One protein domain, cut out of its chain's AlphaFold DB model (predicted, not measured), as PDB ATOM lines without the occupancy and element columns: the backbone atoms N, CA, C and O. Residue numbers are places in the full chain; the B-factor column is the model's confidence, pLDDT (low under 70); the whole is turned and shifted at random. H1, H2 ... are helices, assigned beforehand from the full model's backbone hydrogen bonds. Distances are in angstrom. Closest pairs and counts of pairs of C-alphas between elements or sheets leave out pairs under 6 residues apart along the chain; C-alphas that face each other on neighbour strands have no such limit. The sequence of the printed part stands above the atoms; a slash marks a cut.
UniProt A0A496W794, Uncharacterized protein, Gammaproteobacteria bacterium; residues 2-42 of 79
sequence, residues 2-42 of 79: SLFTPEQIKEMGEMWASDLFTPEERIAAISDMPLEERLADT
ATOM      1  N   SER A   2      43.427  20.246 -33.123       77.56
ATOM      2  CA  SER A   2      42.376  19.920 -32.147       77.56
ATOM      3  C   SER A   2      41.148  20.793 -32.420       77.56
ATOM      4  O   SER A   2      41.310  21.969 -32.736       77.56
ATOM      5  N   LEU A   3      39.947  20.217 -32.326       88.94
ATOM      6  CA  LEU A   3      38.672  20.937 -32.471       88.94
ATOM      7  C   LEU A   3      38.405  21.907 -31.308       88.94
ATOM      8  O   LEU A   3      37.618  22.832 -31.471       88.94
ATOM      9  N   PHE A   4      39.077  21.711 -30.168       92.25
ATOM     10  CA  PHE A   4      38.897  22.501 -28.951       92.25
ATOM     11  C   PHE A   4      40.236  22.926 -28.349       92.25
ATOM     12  O   PHE A   4      41.236  22.202 -28.459       92.25
ATOM     13  N   THR A   5      40.241  24.089 -27.695       95.12
ATOM     14  CA  THR A   5      41.355  24.539 -26.851       95.12
ATOM     15  C   THR A   5      41.344  23.809 -25.500       95.12
ATOM     16  O   THR A   5      40.291  23.321 -25.080       95.12
ATOM     17  N   PRO A   6      42.484  23.730 -24.793       93.06
ATOM     18  CA  PRO A   6      42.524  23.188 -23.433       93.06
ATOM     19  C   PRO A   6      41.526  23.865 -22.481       93.06
ATOM     20  O   PRO A   6      40.832  23.174 -21.740       93.06
ATOM     21  N   GLU A   7      41.385  25.190 -22.550       93.31
ATOM     22  CA  GLU A   7      40.401  25.942 -21.762       93.31
ATOM     23  C   GLU A   7      38.964  25.511 -22.069       93.31
ATOM     24  O   GLU A   7      38.197  25.270 -21.143       93.31
ATOM     25  N   GLN A   8      38.607  25.331 -23.345       94.25
ATOM     26  CA  GLN A   8      37.270  24.863 -23.726       94.25
ATOM     27  C   GLN A   8      36.990  23.452 -23.201       94.25
ATOM     28  O   GLN A   8      35.896  23.174 -22.722       94.25
ATOM     29  N   ILE A   9      37.987  22.563 -23.255       93.06
ATOM     30  CA  ILE A   9      37.871  21.209 -22.697       93.06
ATOM     31  C   ILE A   9      37.630  21.278 -21.184       93.06
ATOM     32  O   ILE A   9      36.786  20.546 -20.667       93.06
ATOM     33  N   LYS A  10      38.333  22.173 -20.482       92.50
ATOM     34  CA  LYS A  10      38.163  22.380 -19.043       92.50
ATOM     35  C   LYS A  10      36.763  22.895 -18.703       92.50
ATOM     36  O   LYS A  10      36.104  22.298 -17.860       92.50
ATOM     37  N   GLU A  11      36.289  23.938 -19.383       94.12
ATOM     38  CA  GLU A  11      34.949  24.505 -19.160       94.12
ATOM     39  C   GLU A  11      33.837  23.472 -19.399       94.12
ATOM     40  O   GLU A  11      32.902  23.354 -18.607       94.12
ATOM     41  N   MET A  12      33.952  22.674 -20.466       93.88
ATOM     42  CA  MET A  12      32.999  21.598 -20.754       93.88
ATOM     43  C   MET A  12      33.024  20.517 -19.668       93.88
ATOM     44  O   MET A  12      31.970  20.052 -19.235       93.88
ATOM     45  N   GLY A  13      34.217  20.146 -19.199       90.62
ATOM     46  CA  GLY A  13      34.384  19.208 -18.093       90.62
ATOM     47  C   GLY A  13      33.742  19.704 -16.798       90.62
ATOM     48  O   GLY A  13      33.048  18.934 -16.141       90.62
ATOM     49  N   GLU A  14      33.918  20.981 -16.452       89.12
ATOM     50  CA  GLU A  14      33.314  21.591 -15.261       89.12
ATOM     51  C   GLU A  14      31.782  21.593 -15.332       89.12
ATOM     52  O   GLU A  14      31.130  21.192 -14.368       89.12
ATOM     53  N   MET A  15      31.214  21.952 -16.487       92.56
ATOM     54  CA  MET A  15      29.766  21.936 -16.722       92.56
ATOM     55  C   MET A  15      29.176  20.531 -16.558       92.56
ATOM     56  O   MET A  15      28.214  20.324 -15.822       92.56
ATOM     57  N   TRP A  16      29.770  19.528 -17.205       91.62
ATOM     58  CA  TRP A  16      29.289  18.152 -17.083       91.62
ATOM     59  C   TRP A  16      29.489  17.596 -15.676       91.62
ATOM     60  O   TRP A  16      28.631  16.872 -15.176       91.62
ATOM     61  N   ALA A  17      30.589  17.953 -15.011       88.12
ATOM     62  CA  ALA A  17      30.857  17.534 -13.646       88.12
ATOM     63  C   ALA A  17      29.805  18.059 -12.655       88.12
ATOM     64  O   ALA A  17      29.453  17.337 -11.719       88.12
ATOM     65  N   SER A  18      29.311  19.289 -12.829       85.56
ATOM     66  CA  SER A  18      28.258  19.859 -11.980       85.56
ATOM     67  C   SER A  18      26.865  19.328 -12.298       85.56
ATOM     68  O   SER A  18      26.083  19.127 -11.373       85.56
ATOM     69  N   ASP A  19      26.566  19.095 -13.577       91.25
ATOM     70  CA  ASP A  19      25.218  18.731 -14.029       91.25
ATOM     71  C   ASP A  19      24.929  17.233 -13.887       91.25
ATOM     72  O   ASP A  19      23.781  16.840 -13.678       91.25
ATOM     73  N   LEU A  20      25.957  16.388 -14.021       90.69
ATOM     74  CA  LEU A  20      25.805  14.930 -14.047       90.69
ATOM     75  C   LEU A  20      26.143  14.252 -12.722       90.69
ATOM     76  O   LEU A  20      25.707  13.123 -12.510       90.69
ATOM     77  N   PHE A  21      26.913  14.909 -11.852       90.94
ATOM     78  CA  PHE A  21      27.397  14.304 -10.615       90.94
ATOM     79  C   PHE A  21      27.119  15.188  -9.408       90.94
ATOM     80  O   PHE A  21      27.368  16.398  -9.399       90.94
ATOM     81  N   THR A  22      26.687  14.547  -8.332       93.38
ATOM     82  CA  THR A  22      26.676  15.156  -7.005       93.38
ATOM     83  C   THR A  22      28.109  15.404  -6.514       93.38
ATOM     84  O   THR A  22      29.053  14.733  -6.952       93.38
ATOM     85  N   PRO A  23      28.324  16.367  -5.600       89.06
ATOM     86  CA  PRO A  23      29.624  16.552  -4.955       89.06
ATOM     87  C   PRO A  23      30.203  15.259  -4.365       89.06
ATOM     88  O   PRO A  23      31.401  15.010  -4.484       89.06
ATOM     89  N   GLU A  24      29.357  14.415  -3.780       92.00
ATOM     90  CA  GLU A  24      29.732  13.148  -3.158       92.00
ATOM     91  C   GLU A  24      30.240  12.136  -4.191       92.00
ATOM     92  O   GLU A  24      31.273  11.503  -3.973       92.00
ATOM     93  N   GLU A  25      29.571  12.022  -5.341       92.75
ATOM     94  CA  GLU A  25      29.998  11.150  -6.442       92.75
ATOM     95  C   GLU A  25      31.333  11.601  -7.039       92.75
ATOM     96  O   GLU A  25      32.190  10.765  -7.327       92.75
ATOM     97  N   ARG A  26      31.562  12.916  -7.154       89.44
ATOM     98  CA  ARG A  26      32.859  13.447  -7.607       89.44
ATOM     99  C   ARG A  26      33.990  13.103  -6.642       89.44
ATOM    100  O   ARG A  26      35.083  12.761  -7.080       89.44
ATOM    101  N   ILE A  27      33.734  13.177  -5.338       89.62
ATOM    102  CA  ILE A  27      34.715  12.791  -4.316       89.62
ATOM    103  C   ILE A  27      34.975  11.283  -4.368       89.62
ATOM    104  O   ILE A  27      36.129  10.861  -4.300       89.62
ATOM    105  N   ALA A  28      33.925  10.472  -4.513       92.44
ATOM    106  CA  ALA A  28      34.042   9.022  -4.616       92.44
ATOM    107  C   ALA A  28      34.873   8.595  -5.837       92.44
ATOM    108  O   ALA A  28      35.695   7.686  -5.719       92.44
ATOM    109  N   ALA A  29      34.724   9.290  -6.968       89.62
ATOM    110  CA  ALA A  29      35.440   9.007  -8.213       89.62
ATOM    111  C   ALA A  29      36.970   9.159  -8.125       89.62
ATOM    112  O   ALA A  29      37.670   8.631  -8.980       89.62
ATOM    113  N   ILE A  30      37.481   9.873  -7.117       89.19
ATOM    114  CA  ILE A  30      38.924  10.033  -6.867       89.19
ATOM    115  C   ILE A  30      39.346   9.445  -5.516       89.19
ATOM    116  O   ILE A  30      40.429   9.742  -5.019       89.19
ATOM    117  N   SER A  31      38.470   8.684  -4.858       90.69
ATOM    118  CA  SER A  31      38.696   8.225  -3.481       90.69
ATOM    119  C   SER A  31      39.740   7.113  -3.366       90.69
ATOM    120  O   SER A  31      40.354   6.966  -2.311       90.69
ATOM    121  N   ASP A  32      39.955   6.364  -4.444       94.19
ATOM    122  CA  ASP A  32      40.974   5.326  -4.593       94.19
ATOM    123  C   ASP A  32      42.349   5.884  -4.995       94.19
ATOM    124  O   ASP A  32      43.359   5.192  -4.858       94.19
ATOM    125  N   MET A  33      42.403   7.142  -5.439       95.00
ATOM    126  CA  MET A  33      43.642   7.827  -5.787       95.00
ATOM    127  C   MET A  33      44.443   8.205  -4.523       95.00
ATOM    128  O   MET A  33      43.859   8.714  -3.554       95.00
ATOM    129  N   PRO A  34      45.780   8.026  -4.522       94.88
ATOM    130  CA  PRO A  34      46.646   8.502  -3.447       94.88
ATOM    131  C   PRO A  34      46.448   9.995  -3.161       94.88
ATOM    132  O   PRO A  34      46.184  10.791  -4.064       94.88
ATOM    133  N   LEU A  35      46.592  10.400  -1.897       88.75
ATOM    134  CA  LEU A  35      46.376  11.795  -1.499       88.75
ATOM    135  C   LEU A  35      47.345  12.745  -2.214       88.75
ATOM    136  O   LEU A  35      46.965  13.853  -2.581       88.75
ATOM    137  N   GLU A  36      48.574  12.295  -2.436       90.88
ATOM    138  CA  GLU A  36      49.634  13.031  -3.117       90.88
ATOM    139  C   GLU A  36      49.252  13.357  -4.563       90.88
ATOM    140  O   GLU A  36      49.474  14.474  -5.016       90.88
ATOM    141  N   GLU A  37      48.631  12.411  -5.265       92.75
ATOM    142  CA  GLU A  37      48.159  12.604  -6.639       92.75
ATOM    143  C   GLU A  37      46.930  13.517  -6.683       92.75
ATOM    144  O   GLU A  37      46.834  14.389  -7.542       92.75
ATOM    145  N   ARG A  38      46.024  13.400  -5.705       89.94
ATOM    146  CA  ARG A  38      44.840  14.272  -5.603       89.94
ATOM    147  C   ARG A  38      45.191  15.729  -5.318       89.94
ATOM    148  O   ARG A  38      44.429  16.623  -5.674       89.94
ATOM    149  N   LEU A  39      46.299  15.957  -4.619       89.94
ATOM    150  CA  LEU A  39      46.814  17.284  -4.286       89.94
ATOM    151  C   LEU A  39      47.921  17.740  -5.246       89.94
ATOM    152  O   LEU A  39      48.458  18.838  -5.059       89.94
ATOM    153  N   ALA A  40      48.258  16.939  -6.262       91.56
ATOM    154  CA  ALA A  40      49.244  17.310  -7.262       91.56
ATOM    155  C   ALA A  40      48.835  18.625  -7.935       91.56
ATOM    156  O   ALA A  40      47.660  18.867  -8.208       91.56
ATOM    157  N   ASP A  41      49.817  19.503  -8.135       88.50
ATOM    158  CA  ASP A  41      49.649  20.822  -8.753       88.50
ATOM    159  C   ASP A  41      48.693  21.791  -8.022       88.50
ATOM    160  O   ASP A  41      48.423  22.890  -8.515       88.50
ATOM    161  N   THR A  42      48.219  21.449  -6.817       90.56
ATOM    162  CA  THR A  42      47.452  22.384  -5.982       90.56
ATOM    163  C   THR A  42      48.364  23.430  -5.347       90.56
ATOM    164  O   THR A  42      49.489  23.144  -4.933       90.56
TER     165      THR A  42
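This is residues 2 to 42 of the 79 residues of an uncharacterized protein of Gammaproteobacteria bacterium (UniProt A0A496W794). The model is an open U: the long helix H1 is one limb, a tight turn at residues 21 and 22 is the base, and the short helix H2, residues 29 to 34 and the small helix H3 make the other limb. The space between the limbs is empty, and no two helices touch. The printed part has 41 residues with three named helices in the order H1, H2, H3 and no named strand; its class is all helix. It is loose, with a radius of gyration of the C-alphas of 12.5 A, and spans 32 by 24 by 15 A.

H1, residues 6 to 20, is the longest helix. H2, residues 23 to 28, is close to H1 but not clearly touching it; their closest C-alphas, of Ala 17 and Arg 26, are 7.6 A apart. The lines of H1 and H2 are about perpendicular, at 77 degrees, and their centres are 15.5 A apart. H3, residues 35 to 38, is apart from H1 and also from H2. In H1 and H2 every pair of O i and N i+4 is within hydrogen-bond range. H3, with 4 residues, is too short for such a pair, and its one pair of O i and N i+3 is within range.

H1 begins at C-alpha 6 at (42.524, 23.188, -23.433) and ends at C-alpha 20 at (25.805, 14.930, -14.047), a length of 20.9 A. H2 measures 8.7 A from C-alpha 23 to C-alpha 28. H3 measures 5.0 A and ends at C-alpha 38 at (44.840, 14.272, -5.603).

The two C-alphas farthest apart, of Leu 3 and Leu 35, are 33.2 A apart. Residues 2 to 16, of which 6 to 16 belong to H1, stand free, and so do residues 31 to 37, of which 35 to 37 belong to H3. The link from H1 to H2 is tight, and the link from H2 to H3 is short, with 6 residues. The printed part has no cut. Its mean pLDDT is 91.1, and no printed residue is under 70.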